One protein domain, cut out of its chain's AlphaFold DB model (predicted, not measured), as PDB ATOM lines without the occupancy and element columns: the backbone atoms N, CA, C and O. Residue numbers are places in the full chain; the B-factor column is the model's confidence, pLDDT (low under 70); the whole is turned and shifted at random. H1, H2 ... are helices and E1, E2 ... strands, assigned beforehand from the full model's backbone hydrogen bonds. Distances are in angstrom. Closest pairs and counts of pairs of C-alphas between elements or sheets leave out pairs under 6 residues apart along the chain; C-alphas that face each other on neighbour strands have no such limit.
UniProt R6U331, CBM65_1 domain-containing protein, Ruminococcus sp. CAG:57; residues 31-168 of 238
ATOM      1  N   GLU A  31     309.167 349.458 308.686       78.00
ATOM      2  CA  GLU A  31     308.075 349.777 307.776       78.00
ATOM      3  C   GLU A  31     306.924 350.353 308.613       78.00
ATOM      4  O   GLU A  31     306.397 349.679 309.513       78.00
ATOM      5  N   THR A  32     306.587 351.614 308.350       89.75
ATOM      6  CA  THR A  32     305.477 352.313 308.986       89.75
ATOM      7  C   THR A  32     304.240 352.262 308.104       89.75
ATOM      8  O   THR A  32     304.333 352.237 306.879       89.75
ATOM      9  N   GLU A  33     303.068 352.289 308.722       91.69
ATOM     10  CA  GLU A  33     301.788 352.375 308.023       91.69
ATOM     11  C   GLU A  33     300.885 353.440 308.642       91.69
ATOM     12  O   GLU A  33     300.940 353.697 309.846       91.69
ATOM     13  N   ASP A  34     300.016 354.012 307.816       94.62
ATOM     14  CA  ASP A  34     298.917 354.840 308.292       94.62
ATOM     15  C   ASP A  34     297.721 353.946 308.623       94.62
ATOM     16  O   ASP A  34     297.366 353.032 307.874       94.62
ATOM     17  N   VAL A  35     297.080 354.214 309.756       94.62
ATOM     18  CA  VAL A  35     295.947 353.437 310.251       94.62
ATOM     19  C   VAL A  35     294.707 354.312 310.263       94.62
ATOM     20  O   VAL A  35     294.637 355.291 310.999       94.62
ATOM     21  N   THR A  36     293.696 353.927 309.489       96.44
ATOM     22  CA  THR A  36     292.360 354.526 309.571       96.44
ATOM     23  C   THR A  36     291.517 353.761 310.581       96.44
ATOM     24  O   THR A  36     291.412 352.535 310.504       96.44
ATOM     25  N   ILE A  37     290.899 354.478 311.515       93.12
ATOM     26  CA  ILE A  37     290.010 353.904 312.528       93.12
ATOM     27  C   ILE A  37     288.554 354.081 312.082       93.12
ATOM     28  O   ILE A  37     288.154 355.150 311.616       93.12
ATOM     29  N   ASP A  38     287.754 353.020 312.228       92.75
ATOM     30  CA  ASP A  38     286.319 353.072 311.951       92.75
ATOM     31  C   ASP A  38     285.611 354.012 312.936       92.75
ATOM     32  O   ASP A  38     285.694 353.841 314.149       92.75
ATOM     33  N   CYS A  39     284.901 354.998 312.392       95.38
ATOM     34  CA  CYS A  39     284.169 356.009 313.152       95.38
ATOM     35  C   CYS A  39     282.650 355.774 313.129       95.38
ATOM     36  O   CYS A  39     281.885 356.663 313.491       95.38
ATOM     37  N   SER A  40     282.186 354.594 312.701       94.56
ATOM     38  CA  SER A  40     280.755 354.275 312.593       94.56
ATOM     39  C   SER A  40     279.986 354.346 313.921       94.56
ATOM     40  O   SER A  40     278.774 354.560 313.915       94.56
ATOM     41  N   SER A  41     280.679 354.202 315.054       94.62
ATOM     42  CA  SER A  41     280.116 354.327 316.405       94.62
ATOM     43  C   SER A  41     280.114 355.758 316.954       94.62
ATOM     44  O   SER A  41     279.623 355.968 318.063       94.62
ATOM     45  N   ALA A  42     280.656 356.734 316.215       97.62
ATOM     46  CA  ALA A  42     280.773 358.105 316.692       97.62
ATOM     47  C   ALA A  42     279.396 358.754 316.899       97.62
ATOM     48  O   ALA A  42     278.543 358.774 316.009       97.62
ATOM     49  N   ALA A  43     279.196 359.333 318.079       98.25
ATOM     50  CA  ALA A  43     277.997 360.069 318.446       98.25
ATOM     51  C   ALA A  43     278.223 361.581 318.348       98.25
ATOM     52  O   ALA A  43     279.336 362.087 318.506       98.25
ATOM     53  N   THR A  44     277.150 362.331 318.106       98.56
ATOM     54  CA  THR A  44     277.175 363.785 318.281       98.56
ATOM     55  C   THR A  44     277.247 364.131 319.766       98.56
ATOM     56  O   THR A  44     276.425 363.650 320.540       98.56
ATOM     57  N   CYS A  45     278.192 364.984 320.153       98.00
ATOM     58  CA  CYS A  45     278.457 365.345 321.547       98.00
ATOM     59  C   CYS A  45     278.807 366.838 321.688       98.00
ATOM     60  O   CYS A  45     279.105 367.509 320.698       98.00
ATOM     61  N   SER A  46     278.742 367.372 322.909       96.56
ATOM     62  CA  SER A  46     279.090 368.766 323.246       96.56
ATOM     63  C   SER A  46     279.565 368.853 324.699       96.56
ATOM     64  O   SER A  46     279.401 367.891 325.440       96.56
ATOM     65  N   ASN A  47     280.093 369.995 325.148       92.19
ATOM     66  CA  ASN A  47     280.349 370.254 326.575       92.19
ATOM     67  C   ASN A  47     281.216 369.184 327.268       92.19
ATOM     68  O   ASN A  47     280.861 368.715 328.350       92.19
ATOM     69  N   TRP A  48     282.358 368.824 326.670       95.19
ATOM     70  CA  TRP A  48     283.299 367.834 327.227       95.19
ATOM     71  C   TRP A  48     282.792 366.387 327.228       95.19
ATOM     72  O   TRP A  48     283.387 365.512 327.858       95.19
ATOM     73  N   GLU A  49     281.700 366.115 326.512       97.50
ATOM     74  CA  GLU A  49     281.257 364.756 326.220       97.50
ATOM     75  C   GLU A  49     282.064 364.127 325.076       97.50
ATOM     76  O   GLU A  49     282.744 364.798 324.297       97.50
ATOM     77  N   GLN A  50     281.974 362.803 324.976       98.12
ATOM     78  CA  GLN A  50     282.788 361.987 324.082       98.12
ATOM     79  C   GLN A  50     282.009 361.666 322.809       98.12
ATOM     80  O   GLN A  50     280.860 361.227 322.872       98.12
ATOM     81  N   SER A  51     282.643 361.851 321.655       98.56
ATOM     82  CA  SER A  51     282.081 361.432 320.373       98.56
ATOM     83  C   SER A  51     282.375 359.958 320.128       98.56
ATOM     84  O   SER A  51     281.484 359.211 319.739       98.56
ATOM     85  N   ILE A  52     283.614 359.529 320.377       98.62
ATOM     86  CA  ILE A  52     284.052 358.149 320.172       98.62
ATOM     87  C   ILE A  52     285.172 357.784 321.146       98.62
ATOM     88  O   ILE A  52     286.021 358.613 321.481       98.62
ATOM     89  N   THR A  53     285.177 356.515 321.546       98.56
ATOM     90  CA  THR A  53     286.220 355.887 322.358       98.56
ATOM     91  C   THR A  53     286.825 354.736 321.572       98.56
ATOM     92  O   THR A  53     286.115 353.819 321.160       98.56
ATOM     93  N   VAL A  54     288.135 354.796 321.359       97.94
ATOM     94  CA  VAL A  54     288.929 353.784 320.663       97.94
ATOM     95  C   VAL A  54     289.692 352.984 321.710       97.94
ATOM     96  O   VAL A  54     290.555 353.523 322.402       97.94
ATOM     97  N   ASP A  55     289.360 351.704 321.834       95.56
ATOM     98  CA  ASP A  55     290.039 350.787 322.748       95.56
ATOM     99  C   ASP A  55     291.358 350.246 322.165       95.56
ATOM    100  O   ASP A  55     291.636 350.341 320.963       95.56
ATOM    101  N   GLN A  56     292.162 349.612 323.023       90.94
ATOM    102  CA  GLN A  56     293.431 348.987 322.624       90.94
ATOM    103  C   GLN A  56     293.275 347.936 321.512       90.94
ATOM    104  O   GLN A  56     294.166 347.781 320.676       90.94
ATOM    105  N   ALA A  57     292.152 347.210 321.481       89.38
ATOM    106  CA  ALA A  57     291.891 346.169 320.483       89.38
ATOM    107  C   ALA A  57     291.615 346.749 319.083       89.38
ATOM    108  O   ALA A  57     291.754 346.064 318.055       89.38
ATOM    109  N   THR A  58     291.195 348.010 319.034       93.75
ATOM    110  CA  THR A  58     291.009 348.788 317.814       93.75
ATOM    111  C   THR A  58     292.322 349.437 317.400       93.75
ATOM    112  O   THR A  58     292.752 349.258 316.257       93.75
ATOM    113  N   PHE A  59     293.004 350.110 318.330       95.62
ATOM    114  CA  PHE A  59     294.323 350.685 318.092       95.62
ATOM    115  C   PHE A  59     295.211 350.621 319.339       95.62
ATOM    116  O   PHE A  59     294.947 351.265 320.352       95.62
ATOM    117  N   ASN A  60     296.316 349.884 319.234       95.25
ATOM    118  CA  ASN A  60     297.326 349.804 320.280       95.25
ATOM    119  C   ASN A  60     298.272 351.017 320.202       95.25
ATOM    120  O   ASN A  60     299.075 351.122 319.272       95.25
ATOM    121  N   ALA A  61     298.204 351.910 321.193       96.81
ATOM    122  CA  ALA A  61     298.986 353.149 321.237       96.81
ATOM    123  C   ALA A  61     300.510 352.926 321.266       96.81
ATOM    124  O   ALA A  61     301.262 353.804 320.845       96.81
ATOM    125  N   THR A  62     300.985 351.737 321.658       95.56
ATOM    126  CA  THR A  62     302.416 351.390 321.564       95.56
ATOM    127  C   THR A  62     302.938 351.398 320.134       95.56
ATOM    128  O   THR A  62     304.151 351.410 319.938       95.56
ATOM    129  N   ARG A  63     302.055 351.396 319.129       95.19
ATOM    130  CA  ARG A  63     302.417 351.474 317.713       95.19
ATOM    131  C   ARG A  63     302.845 352.868 317.269       95.19
ATOM    132  O   ARG A  63     303.467 352.965 316.214       95.19
ATOM    133  N   LEU A  64     302.551 353.910 318.043       96.44
ATOM    134  CA  LEU A  64     302.980 355.269 317.728       96.44
ATOM    135  C   LEU A  64     304.510 355.345 317.626       96.44
ATOM    136  O   LEU A  64     305.241 354.723 318.406       96.44
ATOM    137  N   THR A  65     304.984 356.101 316.641       95.56
ATOM    138  CA  THR A  65     306.383 356.511 316.503       95.56
ATOM    139  C   THR A  65     306.502 357.993 316.830       95.56
ATOM    140  O   THR A  65     305.500 358.698 316.928       95.56
ATOM    141  N   LYS A  66     307.734 358.494 316.971       95.62
ATOM    142  CA  LYS A  66     307.968 359.926 317.216       95.62
ATOM    143  C   LYS A  66     307.457 360.824 316.085       95.62
ATOM    144  O   LYS A  66     307.194 361.993 316.335       95.62
ATOM    145  N   ASP A  67     307.283 360.260 314.890       95.69
ATOM    146  CA  ASP A  67     306.774 360.951 313.704       95.69
ATOM    147  C   ASP A  67     305.265 360.717 313.489       95.69
ATOM    148  O   ASP A  67     304.707 361.135 312.472       95.69
ATOM    149  N   SER A  68     304.590 360.014 314.406       97.88
ATOM    150  CA  SER A  68     303.147 359.792 314.328       97.88
ATOM    151  C   SER A  68     302.360 361.057 314.659       97.88
ATOM    152  O   SER A  68     302.617 361.743 315.650       97.88
ATOM    153  N   GLU A  69     301.311 361.282 313.876       98.56
ATOM    154  CA  GLU A  69     300.257 362.249 314.147       98.56
ATOM    155  C   GLU A  69     298.909 361.526 314.217       98.56
ATOM    156  O   GLU A  69     298.633 360.608 313.442       98.56
ATOM    157  N   ILE A  70     298.040 361.964 315.125       98.75
ATOM    158  CA  ILE A  70     296.625 361.589 315.126       98.75
ATOM    159  C   ILE A  70     295.858 362.735 314.476       98.75
ATOM    160  O   ILE A  70     295.814 363.846 315.003       98.75
ATOM    161  N   ILE A  71     295.252 362.463 313.326       98.50
ATOM    162  CA  ILE A  71     294.454 363.417 312.559       98.50
ATOM    163  C   ILE A  71     292.989 363.032 312.715       98.50
ATOM    164  O   ILE A  71     292.572 361.945 312.318       98.50
ATOM    165  N   VAL A  72     292.205 363.939 313.283       98.75
ATOM    166  CA  VAL A  72     290.773 363.763 313.516       98.75
ATOM    167  C   VAL A  72     290.014 364.724 312.616       98.75
ATOM    168  O   VAL A  72     290.286 365.923 312.627       98.75
ATOM    169  N   THR A  73     289.037 364.216 311.874       98.56
ATOM    170  CA  THR A  73     288.042 365.028 311.171       98.56
ATOM    171  C   THR A  73     286.680 364.891 311.835       98.56
ATOM    172  O   THR A  73     286.322 363.840 312.378       98.56
ATOM    173  N   PHE A  74     285.922 365.981 311.836       98.31
ATOM    174  CA  PHE A  74     284.624 366.055 312.489       98.31
ATOM    175  C   PHE A  74     283.703 367.053 311.792       98.31
ATOM    176  O   PHE A  74     284.129 368.029 311.172       98.31
ATOM    177  N   LYS A  75     282.399 366.824 311.933       98.38
ATOM    178  CA  LYS A  75     281.381 367.837 311.666       98.38
ATOM    179  C   LYS A  75     281.228 368.699 312.914       98.38
ATOM    180  O   LYS A  75     280.970 368.139 313.975       98.38
ATOM    181  N   SER A  76     281.315 370.019 312.768       97.25
ATOM    182  CA  SER A  76     281.017 370.972 313.845       97.25
ATOM    183  C   SER A  76     279.668 371.653 313.641       97.25
ATOM    184  O   SER A  76     279.294 372.020 312.526       97.25
ATOM    185  N   GLU A  77     278.956 371.851 314.739       96.81
ATOM    186  CA  GLU A  77     277.695 372.576 314.837       96.81
ATOM    187  C   GLU A  77     277.752 373.517 316.049       96.81
ATOM    188  O   GLU A  77     278.544 373.315 316.968       96.81
ATOM    189  N   GLU A  78     276.895 374.542 316.062       95.38
ATOM    190  CA  GLU A  78     276.698 375.409 317.239       95.38
ATOM    191  C   GLU A  78     277.999 376.056 317.772       95.38
ATOM    192  O   GLU A  78     278.220 376.134 318.978       95.38
ATOM    193  N   ILE A  79     278.870 376.527 316.871       95.38
ATOM    194  CA  ILE A  79     280.170 377.106 317.239       95.38
ATOM    195  C   ILE A  79     279.981 378.385 318.072       95.38
ATOM    196  O   ILE A  79     279.422 379.386 317.615       95.38
ATOM    197  N   ASN A  80     280.500 378.358 319.294       94.44
ATOM    198  CA  ASN A  80     280.562 379.474 320.219       94.44
ATOM    199  C   ASN A  80     281.942 380.140 320.162       94.44
ATOM    200  O   ASN A  80     282.874 379.767 320.872       94.44
ATOM    201  N   GLU A  81     282.050 381.210 319.376       92.81
ATOM    202  CA  GLU A  81     283.285 381.997 319.239       92.81
ATOM    203  C   GLU A  81     283.770 382.665 320.536       92.81
ATOM    204  O   GLU A  81     284.895 383.156 320.601       92.81
ATOM    205  N   LYS A  82     282.928 382.707 321.575       93.19
ATOM    206  CA  LYS A  82     283.267 383.274 322.888       93.19
ATOM    207  C   LYS A  82     283.711 382.218 323.903       93.19
ATOM    208  O   LYS A  82     283.949 382.577 325.054       93.19
ATOM    209  N   ALA A  83     283.764 380.943 323.512       92.31
ATOM    210  CA  ALA A  83     284.227 379.858 324.369       92.31
ATOM    211  C   ALA A  83     285.688 380.058 324.801       92.31
ATOM    212  O   ALA A  83     286.457 380.767 324.148       92.31
ATOM    213  N   GLY A  84     286.072 379.430 325.917       89.12
ATOM    214  CA  GLY A  84     287.442 379.525 326.423       89.12
ATOM    215  C   GLY A  84     288.443 378.812 325.514       89.12
ATOM    216  O   GLY A  84     289.587 379.254 325.382       89.12
ATOM    217  N   ASN A  85     288.007 377.734 324.857       93.56
ATOM    218  CA  ASN A  85     288.834 376.988 323.917       93.56
ATOM    219  C   ASN A  85     288.778 377.569 322.507       93.56
ATOM    220  O   ASN A  85     287.780 378.140 322.066       93.56
ATOM    221  N   LYS A  86     289.880 377.380 321.779       94.62
ATOM    222  CA  LYS A  86     290.026 377.808 320.380       94.62
ATOM    223  C   LYS A  86     289.712 376.703 319.373       94.62
ATOM    224  O   LYS A  86     289.534 377.001 318.202       94.62
ATOM    225  N   TYR A  87     289.657 375.457 319.828       96.06
ATOM    226  CA  TYR A  87     289.478 374.264 319.011       96.06
ATOM    227  C   TYR A  87     288.216 373.510 319.437       96.06
ATOM    228  O   TYR A  87     287.807 373.581 320.599       96.06
ATOM    229  N   ASN A  88     287.593 372.809 318.490       97.19
ATOM    230  CA  ASN A  88     286.271 372.198 318.668       97.19
ATOM    231  C   ASN A  88     286.330 370.793 319.287       97.19
ATOM    232  O   ASN A  88     285.382 370.381 319.950       97.19
ATOM    233  N   ALA A  89     287.436 370.075 319.082       97.12
ATOM    234  CA  ALA A  89     287.624 368.703 319.541       97.12
ATOM    235  C   ALA A  89     288.851 368.581 320.447       97.12
ATOM    236  O   ALA A  89     289.853 369.255 320.225       97.12
ATOM    237  N   GLU A  90     288.775 367.696 321.432       96.69
ATOM    238  CA  GLU A  90     289.905 367.280 322.257       96.69
ATOM    239  C   GLU A  90     290.255 365.814 322.020       96.69
ATOM    240  O   GLU A  90     289.392 365.002 321.677       96.69
ATOM    241  N   LEU A  91     291.522 365.485 322.250       98.69
ATOM    242  CA  LEU A  91     292.010 364.118 322.343       98.69
ATOM    243  C   LEU A  91     292.309 363.814 323.809       98.69
ATOM    244  O   LEU A  91     292.855 364.660 324.519       98.69
ATOM    245  N   ILE A  92     291.968 362.613 324.265       98.75
ATOM    246  CA  ILE A  92     292.286 362.140 325.610       98.75
ATOM    247  C   ILE A  92     292.958 360.775 325.525       98.75
ATOM    248  O   ILE A  92     292.423 359.852 324.911       98.75
ATOM    249  N   PHE A  93     294.105 360.640 326.187       98.62
ATOM    250  CA  PHE A  93     294.733 359.348 326.462       98.62
ATOM    251  C   PHE A  93     294.409 358.943 327.898       98.62
ATOM    252  O   PHE A  93     294.720 359.670 328.847       98.62
ATOM    253  N   GLN A  94     293.751 357.797 328.053       98.38
ATOM    254  CA  GLN A  94     293.222 357.344 329.334       98.38
ATOM    255  C   GLN A  94     293.847 356.026 329.789       98.38
ATOM    256  O   GLN A  94     293.996 355.098 328.993       98.38
ATOM    257  N   SER A  95     294.081 355.919 331.098       97.50
ATOM    258  CA  SER A  95     294.483 354.689 331.792       97.50
ATOM    259  C   SER A  95     293.778 354.554 333.138       97.50
ATOM    260  O   SER A  95     293.366 355.560 333.714       97.50
ATOM    261  N   TRP A  96     293.681 353.326 333.654       93.81
ATOM    262  CA  TRP A  96     293.024 353.030 334.936       93.81
ATOM    263  C   TRP A  96     294.000 352.640 336.052       93.81
ATOM    264  O   TRP A  96     293.821 353.081 337.179       93.81
ATOM    265  N   ASP A  97     295.051 351.884 335.723       93.81
ATOM    266  CA  ASP A  97     296.032 351.345 336.678       93.81
ATOM    267  C   ASP A  97     297.472 351.637 336.216       93.81
ATOM    268  O   ASP A  97     298.331 350.758 336.130       93.81
ATOM    269  N   ASN A  98     297.719 352.886 335.830       94.31
ATOM    270  CA  ASN A  98     298.987 353.333 335.288       94.31
ATOM    271  C   ASN A  98     300.095 353.383 336.352       94.31
ATOM    272  O   ASN A  98     299.957 353.999 337.409       94.31
ATOM    273  N   THR A  99     301.229 352.777 336.019       93.69
ATOM    274  CA  THR A  99     302.450 352.728 336.834       93.69
ATOM    275  C   THR A  99     303.679 353.298 336.118       93.69
ATOM    276  O   THR A  99     304.766 353.328 336.693       93.69
ATOM    277  N   THR A 100     303.528 353.747 334.871       89.94
ATOM    278  CA  THR A 100     304.618 354.214 333.999       89.94
ATOM    279  C   THR A 100     304.767 355.731 333.965       89.94
ATOM    280  O   THR A 100     305.810 356.220 333.536       89.94
ATOM    281  N   THR A 101     303.766 356.490 334.426       91.38
ATOM    282  CA  THR A 101     303.804 357.958 334.445       91.38
ATOM    283  C   THR A 101     303.588 358.552 335.833       91.38
ATOM    284  O   THR A 101     302.831 358.042 336.654       91.38
ATOM    285  N   SER A 102     304.243 359.687 336.080       89.94
ATOM    286  CA  SER A 102     304.116 360.451 337.328       89.94
ATOM    287  C   SER A 102     302.854 361.316 337.401       89.94
ATOM    288  O   SER A 102     302.524 361.808 338.477       89.94
ATOM    289  N   VAL A 103     302.141 361.502 336.281       94.25
ATOM    290  CA  VAL A 103     300.889 362.284 336.250       94.25
ATOM    291  C   VAL A 103     299.669 361.465 336.677       94.25
ATOM    292  O   VAL A 103     298.580 362.024 336.814       94.25
ATOM    293  N   ALA A 104     299.839 360.154 336.878       95.75
ATOM    294  CA  ALA A 104     298.778 359.277 337.344       95.75
ATOM    295  C   ALA A 104     298.309 359.682 338.749       95.75
ATOM    296  O   ALA A 104     299.115 359.911 339.653       95.75
ATOM    297  N   GLN A 105     296.993 359.736 338.938       95.62
ATOM    298  CA  GLN A 105     296.347 359.984 340.226       95.62
ATOM    299  C   GLN A 105     295.611 358.714 340.629       95.62
ATOM    300  O   GLN A 105     294.684 358.295 339.942       95.62
ATOM    301  N   ASP A 106     296.073 358.069 341.702       94.56
ATOM    302  CA  ASP A 106     295.585 356.753 342.133       94.56
ATOM    303  C   ASP A 106     295.614 355.701 341.002       94.56
ATOM    304  O   ASP A 106     294.721 354.872 340.878       94.56
ATOM    305  N   GLY A 107     296.640 355.764 340.142       93.19
ATOM    306  CA  GLY A 107     296.785 354.913 338.954       93.19
ATOM    307  C   GLY A 107     296.002 355.399 337.729       93.19
ATOM    308  O   GLY A 107     296.362 355.079 336.599       93.19
ATOM    309  N   ALA A 108     294.990 356.246 337.886       97.12
ATOM    310  CA  ALA A 108     294.230 356.743 336.747       97.12
ATOM    311  C   ALA A 108     294.972 357.872 336.016       97.12
ATOM    312  O   ALA A 108     295.559 358.766 336.629       97.12
ATOM    313  N   VAL A 109     294.890 357.869 334.685       98.06
ATOM    314  CA  VAL A 109     295.367 358.964 333.831       98.06
ATOM    315  C   VAL A 109     294.217 359.429 332.952       98.06
ATOM    316  O   VAL A 109     293.533 358.617 332.332       98.06
ATOM    317  N   TRP A 110     294.025 360.745 332.885       97.94
ATOM    318  CA  TRP A 110     293.118 361.416 331.955       97.94
ATOM    319  C   TRP A 110     293.878 362.555 331.272       97.94
ATOM    320  O   TRP A 110     293.758 363.728 331.633       97.94
ATOM    321  N   ALA A 111     294.745 362.198 330.329       98.00
ATOM    322  CA  ALA A 111     295.623 363.150 329.667       98.00
ATOM    323  C   ALA A 111     294.853 363.876 328.567       98.00
ATOM    324  O   ALA A 111     294.623 363.302 327.510       98.00
ATOM    325  N   LYS A 112     294.443 365.122 328.816       97.44
ATOM    326  CA  LYS A 112     293.793 365.977 327.813       97.44
ATOM    327  C   LYS A 112     294.851 366.616 326.921       97.44
ATOM    328  O   LYS A 112     295.747 367.289 327.429       97.44
ATOM    329  N   ILE A 113     294.730 366.446 325.612       98.06
ATOM    330  CA  ILE A 113     295.712 366.920 324.636       98.06
ATOM    331  C   ILE A 113     295.061 367.970 323.739       98.06
ATOM    332  O   ILE A 113     293.994 367.747 323.164       98.06
ATOM    333  N   ALA A 114     295.705 369.133 323.641       96.12
ATOM    334  CA  ALA A 114     295.318 370.186 322.711       96.12
ATOM    335  C   ALA A 114     295.906 369.902 321.317       96.12
ATOM    336  O   ALA A 114     297.030 369.402 321.228       96.12
ATOM    337  N   PRO A 115     295.195 370.230 320.227       98.06
ATOM    338  CA  PRO A 115     295.724 370.044 318.885       98.06
ATOM    339  C   PRO A 115     296.802 371.075 318.546       98.06
ATOM    340  O   PRO A 115     296.682 372.257 318.879       98.06
ATOM    341  N   VAL A 116     297.818 370.638 317.805       97.75
ATOM    342  CA  VAL A 116     298.893 371.501 317.283       97.75
ATOM    343  C   VAL A 116     298.490 372.215 315.995       97.75
ATOM    344  O   VAL A 116     298.996 373.293 315.681       97.75
ATOM    345  N   LYS A 117     297.520 371.652 315.271       97.38
ATOM    346  CA  LYS A 117     296.880 372.259 314.104       97.38
ATOM    347  C   LYS A 117     295.391 371.961 314.149       97.38
ATOM    348  O   LYS A 117     295.004 370.822 314.386       97.38
ATOM    349  N   PHE A 118     294.560 372.970 313.920       97.88
ATOM    350  CA  PHE A 118     293.114 372.798 313.929       97.88
ATOM    351  C   PHE A 118     292.407 373.840 313.066       97.88
ATOM    352  O   PHE A 118     292.910 374.945 312.850       97.88
ATOM    353  N   ASP A 119     291.217 373.467 312.621       95.31
ATOM    354  CA  ASP A 119     290.192 374.339 312.064       95.31
ATOM    355  C   ASP A 119     288.807 373.868 312.545       95.31
ATOM    356  O   ASP A 119     288.697 373.054 313.466       95.31
ATOM    357  N   ASP A 120     287.735 374.377 311.941       94.81
ATOM    358  CA  ASP A 120     286.368 374.030 312.341       94.81
ATOM    359  C   ASP A 120     285.945 372.598 311.958       94.81
ATOM    360  O   ASP A 120     284.840 372.175 312.296       94.81
ATOM    361  N   SER A 121     286.787 371.841 311.258       96.62
ATOM    362  CA  SER A 121     286.484 370.501 310.740       96.62
ATOM    363  C   SER A 121     287.560 369.454 311.018       96.62
ATOM    364  O   SER A 121     287.338 368.266 310.767       96.62
ATOM    365  N   SER A 122     288.730 369.868 311.504       98.06
ATOM    366  CA  SER A 122     289.852 368.973 311.749       98.06
ATOM    367  C   SER A 122     290.730 369.415 312.915       98.06
ATOM    368  O   SER A 122     290.822 370.598 313.248       98.06
ATOM    369  N   ALA A 123     291.385 368.438 313.537       98.44
ATOM    370  CA  ALA A 123     292.359 368.628 314.601       98.44
ATOM    371  C   ALA A 123     293.478 367.584 314.472       98.44
ATOM    372  O   ALA A 123     293.205 366.393 314.320       98.44
ATOM    373  N   THR A 124     294.728 368.033 314.547       98.69
ATOM    374  CA  THR A 124     295.930 367.194 314.496       98.69
ATOM    375  C   THR A 124     296.659 367.257 315.830       98.69
ATOM    376  O   THR A 124     296.872 368.346 316.371       98.69
ATOM    377  N   TYR A 125     297.069 366.096 316.327       98.69
ATOM    378  CA  TYR A 125     297.802 365.917 317.577       98.69
ATOM    379  C   TYR A 125     299.106 365.181 317.276       98.69
ATOM    380  O   TYR A 125     299.069 364.095 316.698       98.69
ATOM    381  N   ASP A 126     300.240 365.766 317.645       98.38
ATOM    382  CA  ASP A 126     301.549 365.150 317.442       98.38
ATOM    383  C   ASP A 126     301.965 364.277 318.634       98.38
ATOM    384  O   ASP A 126     301.425 364.368 319.743       98.38
ATOM    385  N   PHE A 127     302.941 363.403 318.395       98.38
ATOM    386  CA  PHE A 127     303.484 362.512 319.415       98.38
ATOM    387  C   PHE A 127     304.003 363.263 320.648       98.38
ATOM    388  O   PHE A 127     303.767 362.829 321.775       98.38
ATOM    389  N   GLU A 128     304.706 364.383 320.456       98.25
ATOM    390  CA  GLU A 128     305.324 365.140 321.550       98.25
ATOM    391  C   GLU A 128     304.275 365.717 322.507       98.25
ATOM    392  O   GLU A 128     304.415 365.579 323.728       98.25
ATOM    393  N   SER A 129     303.191 366.293 321.982       98.31
ATOM    394  CA  SER A 129     302.090 366.811 322.800       98.31
ATOM    395  C   SER A 129     301.378 365.690 323.552       98.31
ATOM    396  O   SER A 129     301.022 365.862 324.719       98.31
ATOM    397  N   ILE A 130     301.211 364.525 322.916       98.56
ATOM    398  CA  ILE A 130     300.618 363.341 323.546       98.56
ATOM    399  C   ILE A 130     301.497 362.840 324.694       98.56
ATOM    400  O   ILE A 130     301.016 362.708 325.820       98.56
ATOM    401  N   ALA A 131     302.786 362.609 324.436       98.12
ATOM    402  CA  ALA A 131     303.738 362.135 325.438       98.12
ATOM    403  C   ALA A 131     303.863 363.120 326.608       98.12
ATOM    404  O   ALA A 131     303.899 362.710 327.767       98.12
ATOM    405  N   THR A 132     303.857 364.423 326.321       97.81
ATOM    406  CA  THR A 132     303.906 365.475 327.345       97.81
ATOM    407  C   THR A 132     302.666 365.455 328.232       97.81
ATOM    408  O   THR A 132     302.789 365.461 329.455       97.81
ATOM    409  N   ALA A 133     301.468 365.402 327.642       97.94
ATOM    410  CA  ALA A 133     300.217 365.386 328.401       97.94
ATOM    411  C   ALA A 133     300.044 364.094 329.215       97.94
ATOM    412  O   ALA A 133     299.532 364.126 330.333       97.94
ATOM    413  N   TYR A 134     300.481 362.962 328.663       97.94
ATOM    414  CA  TYR A 134     300.452 361.661 329.331       97.94
ATOM    415  C   TYR A 134     301.609 361.480 330.333       97.94
ATOM    416  O   TYR A 134     301.559 360.610 331.199       97.94
ATOM    417  N   GLY A 135     302.639 362.326 330.264       97.50
ATOM    418  CA  GLY A 135     303.790 362.359 331.171       97.50
ATOM    419  C   GLY A 135     304.874 361.310 330.897       97.50
ATOM    420  O   GLY A 135     305.823 361.209 331.672       97.50
ATOM    421  N   THR A 136     304.745 360.530 329.823       96.62
ATOM    422  CA  THR A 136     305.725 359.537 329.359       96.62
ATOM    423  C   THR A 136     305.487 359.212 327.881       96.62
ATOM    424  O   THR A 136     304.372 359.383 327.387       96.62
ATOM    425  N   ASP A 137     306.516 358.724 327.187       95.94
ATOM    426  CA  ASP A 137     306.412 358.156 325.837       95.94
ATOM    427  C   ASP A 137     306.149 356.633 325.842       95.94
ATOM    428  O   ASP A 137     305.950 356.023 324.789       95.94
ATOM    429  N   ASP A 138     306.078 356.015 327.028       95.69
ATOM    430  CA  ASP A 138     305.633 354.632 327.207       95.69
ATOM    431  C   ASP A 138     304.100 354.531 327.254       95.69
ATOM    432  O   ASP A 138     303.455 354.613 328.308       95.69
ATOM    433  N   PHE A 139     303.512 354.295 326.083       96.81
ATOM    434  CA  PHE A 139     302.070 354.123 325.910       96.81
ATOM    435  C   PHE A 139     301.565 352.687 326.132       96.81
ATOM    436  O   PHE A 139     300.424 352.385 325.780       96.81
ATOM    437  N   SER A 140     302.362 351.791 326.730       95.31
ATOM    438  CA  SER A 140     301.971 350.389 326.983       95.31
ATOM    439  C   SER A 140     300.761 350.216 327.899       95.31
ATOM    440  O   SER A 140     300.112 349.174 327.867       95.31
ATOM    441  N   GLN A 141     300.443 351.237 328.695       96.25
ATOM    442  CA  GLN A 141     299.323 351.228 329.635       96.25
ATOM    443  C   GLN A 141     298.199 352.192 329.232       96.25
ATOM    444  O   GLN A 141     297.359 352.528 330.064       96.25
ATOM    445  N   VAL A 142     298.162 352.658 327.977       97.38
ATOM    446  CA  VAL A 142     297.018 353.423 327.449       97.38
ATOM    447  C   VAL A 142     295.868 352.456 327.189       97.38
ATOM    448  O   VAL A 142     296.010 351.524 326.407       97.38
ATOM    449  N   TYR A 143     294.723 352.683 327.827       95.88
ATOM    450  CA  TYR A 143     293.520 351.864 327.662       95.88
ATOM    451  C   TYR A 143     292.622 352.371 326.550       95.88
ATOM    452  O   TYR A 143     292.133 351.578 325.747       95.88
ATOM    453  N   ASN A 144     292.402 353.681 326.523       98.12
ATOM    454  CA  ASN A 144     291.484 354.299 325.586       98.12
ATOM    455  C   ASN A 144     292.100 355.558 324.987       98.12
ATOM    456  O   ASN A 144     292.726 356.358 325.689       98.12
ATOM    457  N   ILE A 145     291.841 355.741 323.697       98.69
ATOM    458  CA  ILE A 145     291.996 357.007 322.993       98.69
ATOM    459  C   ILE A 145     290.589 357.553 322.769       98.69
ATOM    460  O   ILE A 145     289.776 356.940 322.079       98.69
ATOM    461  N   ILE A 146     290.279 358.684 323.386       98.75
ATOM    462  CA  ILE A 146     288.937 359.267 323.375       98.75
ATOM    463  C   ILE A 146     288.988 360.582 322.610       98.75
ATOM    464  O   ILE A 146     289.885 361.395 322.829       98.75
ATOM    465  N   ILE A 147     288.014 360.795 321.729       98.75
ATOM    466  CA  ILE A 147     287.814 362.076 321.057       98.75
ATOM    467  C   ILE A 147     286.495 362.663 321.548       98.75
ATOM    468  O   ILE A 147     285.441 362.031 321.427       98.75
ATOM    469  N   GLY A 148     286.555 363.876 322.092       97.94
ATOM    470  CA  GLY A 148     285.410 364.577 322.672       97.94
ATOM    471  C   GLY A 148     285.254 366.002 322.161       97.94
ATOM    472  O   GLY A 148     286.154 366.556 321.530       97.94
ATOM    473  N   ALA A 149     284.091 366.585 322.425       97.69
ATOM    474  CA  ALA A 149     283.824 367.994 322.168       97.69
ATOM    475  C   ALA A 149     284.474 368.871 323.237       97.69
ATOM    476  O   ALA A 149     284.478 368.521 324.414       97.69
ATOM    477  N   THR A 150     284.920 370.067 322.872       97.06
ATOM    478  CA  THR A 150     285.201 371.113 323.866       97.06
ATOM    479  C   THR A 150     283.928 371.896 324.219       97.06
ATOM    480  O   THR A 150     282.821 371.567 323.789       97.06
ATOM    481  N   ASP A 151     284.067 372.968 324.998       95.12
ATOM    482  CA  ASP A 151     283.007 373.960 325.229       95.12
ATOM    483  C   ASP A 151     282.724 374.856 324.003       95.12
ATOM    484  O   ASP A 151     281.831 375.706 324.051       95.12
ATOM    485  N   ARG A 152     283.489 374.702 322.912       96.38
ATOM    486  CA  ARG A 152     283.409 375.577 321.738       96.38
ATOM    487  C   ARG A 152     282.341 375.161 320.744       96.38
ATOM    488  O   ARG A 152     281.729 376.037 320.145       96.38
ATOM    489  N   ALA A 153     282.135 373.871 320.524       97.44
ATOM    490  CA  ALA A 153     281.222 373.403 319.492       97.44
ATOM    491  C   ALA A 153     280.635 372.043 319.847       97.44
ATOM    492  O   ALA A 153     281.204 371.267 320.616       97.44
ATOM    493  N   LYS A 154     279.508 371.738 319.219       98.25
ATOM    494  CA  LYS A 154     278.976 370.385 319.145       98.25
ATOM    495  C   LYS A 154     279.657 369.668 317.986       98.25
ATOM    496  O   LYS A 154     279.708 370.220 316.888       98.25
ATOM    497  N   ILE A 155     280.178 368.465 318.210       98.50
ATOM    498  CA  ILE A 155     280.911 367.721 317.178       98.50
ATOM    499  C   ILE A 155     280.370 366.310 316.966       98.50
ATOM    500  O   ILE A 155     279.857 365.675 317.888       98.50
ATOM    501  N   THR A 156     280.570 365.792 315.758       98.62
ATOM    502  CA  THR A 156     280.531 364.356 315.448       98.62
ATOM    503  C   THR A 156     281.799 363.989 314.704       98.62
ATOM    504  O   THR A 156     282.051 364.546 313.634       98.62
ATOM    505  N   VAL A 157     282.582 363.057 315.242       98.62
ATOM    506  CA  VAL A 157     283.780 362.547 314.566       98.62
ATOM    507  C   VAL A 157     283.385 361.792 313.301       98.62
ATOM    508  O   VAL A 157     282.487 360.954 313.317       98.62
ATOM    509  N   THR A 158     284.049 362.109 312.195       98.06
ATOM    510  CA  THR A 158     283.792 361.521 310.872       98.06
ATOM    511  C   THR A 158     284.994 360.768 310.315       98.06
ATOM    512  O   THR A 158     284.825 359.964 309.398       98.06
ATOM    513  N   GLY A 159     286.187 360.977 310.869       95.50
ATOM    514  CA  GLY A 159     287.380 360.227 310.502       95.50
ATOM    515  C   GLY A 159     288.491 360.364 311.534       95.50
ATOM    516  O   GLY A 159     288.663 361.414 312.149       95.50
ATOM    517  N   ILE A 160     289.256 359.289 311.703       98.56
ATOM    518  CA  ILE A 160     290.484 359.271 312.495       98.56
ATOM    519  C   ILE A 160     291.543 358.524 311.684       98.56
ATOM    520  O   ILE A 160     291.333 357.378 311.275       98.56
ATOM    521  N   THR A 161     292.690 359.165 311.488       98.00
ATOM    522  CA  THR A 161     293.878 358.571 310.873       98.00
ATOM    523  C   THR A 161     295.057 358.742 311.815       98.00
ATOM    524  O   THR A 161     295.319 359.848 312.279       98.00
ATOM    525  N   VAL A 162     295.772 357.654 312.086       98.19
ATOM    526  CA  VAL A 162     297.031 357.677 312.833       98.19
ATOM    527  C   VAL A 162     298.169 357.398 311.868       98.19
ATOM    528  O   VAL A 162     298.209 356.326 311.264       98.19
ATOM    529  N   THR A 163     299.068 358.359 311.694       96.50
ATOM    530  CA  THR A 163     300.132 358.275 310.690       96.50
ATOM    531  C   THR A 163     301.378 357.581 311.226       96.50
ATOM    532  O   THR A 163     301.594 357.500 312.442       96.50
ATOM    533  N   ASN A 164     302.215 357.079 310.317       94.06
ATOM    534  CA  ASN A 164     303.569 356.596 310.618       94.06
ATOM    535  C   ASN A 164     303.631 355.585 311.783       94.06
ATOM    536  O   ASN A 164     304.547 355.612 312.607       94.06
ATOM    537  N   CYS A 165     302.638 354.704 311.900       92.81
ATOM    538  CA  CYS A 165     302.582 353.705 312.961       92.81
ATOM    539  C   CYS A 165     303.518 352.542 312.652       92.81
ATOM    540  O   CYS A 165     303.578 352.078 311.515       92.81
ATOM    541  N   LYS A 166     304.143 351.962 313.677       91.25
ATOM    542  CA  LYS A 166     304.792 350.648 313.563       91.25
ATOM    543  C   LYS A 166     303.793 349.638 313.004       91.25
ATOM    544  O   LYS A 166     302.658 349.557 313.488       91.25
ATOM    545  N   THR A 167     304.186 348.876 311.987       85.31
ATOM    546  CA  THR A 167     303.336 347.830 311.399       85.31
ATOM    547  C   THR A 167     302.985 346.760 312.435       85.31
ATOM    548  O   THR A 167     303.775 346.451 313.331       85.31
ATOM    549  N   LYS A 168     301.779 346.186 312.340       74.94
ATOM    550  CA  LYS A 168     301.399 345.065 313.217       74.94
ATOM    551  C   LYS A 168     302.357 343.893 313.013       74.94
ATOM    552  O   LYS A 168     302.533 343.422 311.884       74.94
TER     553      LYS A 168
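Overview. This is residues 31 to 168 of the 238 residues of the protein "CBM65_1 domain-containing protein" of Ruminococcus sp. CAG:57 (UniProt R6U331). Two sheets of four strands each lie face to face as a sandwich, their strands crossed at 48 degrees, and the short helix H1 packs on E5 of one sheet while it only grazes the other. The chain is wound over both sheets as a jelly roll, one long hairpin of four nested antiparallel pairs: E1 with E8, E2 with E7, E3 with E6, E4 with E5. The printed part has 138 residues, with the order E1 E2 E3 E4 E5 E6 H1 E7 E8 along it; the sheets run E1 E8 E3 E6 and E2 E7 E4 E5, both antiparallel throughout. The class is mostly strand, though under half of the residues are in named elements. The whole is compact and rounded, with a radius of gyration of the C-alphas of 14.2 A and spans of 38 by 35 by 25 A.

Along the chain. Find C-alpha 32 at (305.477, 352.313, 308.986), where E1 begins; it runs over residues 32 to 37 for 15.9 A. Next come E2, residues 50 to 55, and E3, residues 69 to 77, 24.8 A long. E4, residues 89 to 95, is 19.8 A long, and E5 holds residues 109 to 113. E6, residues 122 to 126, runs up to H1, residues 127 to 134, which begins at C-alpha 127 (303.484, 362.512, 319.415). E7, residues 144 to 149, is 16.1 A long. E8, residues 154 to 166, is the longest strand at 33.0 A and ends at C-alpha 166 (304.792, 350.648, 313.563); look for its bend of 55 degrees at residue 158.

Arrangement. Start with E1, an edge strand, antiparallel to E8 at 159 degrees: N 33 and O 165 are 2.8 A apart. E8 pairs on with E3, where N 71 and O 161 are 2.8 A apart, and E3 with the edge strand E6, where N 70 and O 125 are 2.8 A apart. In the other sheet, look at N 54 and O 145 of E2 and E7, 2.8 A, and at N 92 and O 146 of E4 and E7, 2.8 A. E4 and E5 form a hairpin, with N 113 and O 91 2.8 A apart. H1 is on this sheet at a height over the sheet of 8.6 A; its closest C-alphas to E5 are those of Tyr 134 and Ala 111, 5.1 A. In H1 every O i to N i+4 pair is within hydrogen-bond range. E1 and E5 are apart.

Size, cuts and confidence. The C-alphas of Glu 31 and Lys 82, the two farthest apart, are 44.3 A from each other. The printed part has no cut. The links E1 to E2, E2 to E3, E3 to E4 and E4 to E5 are long. The mean pLDDT of the printed part is 95.9, and no printed residue is under 70.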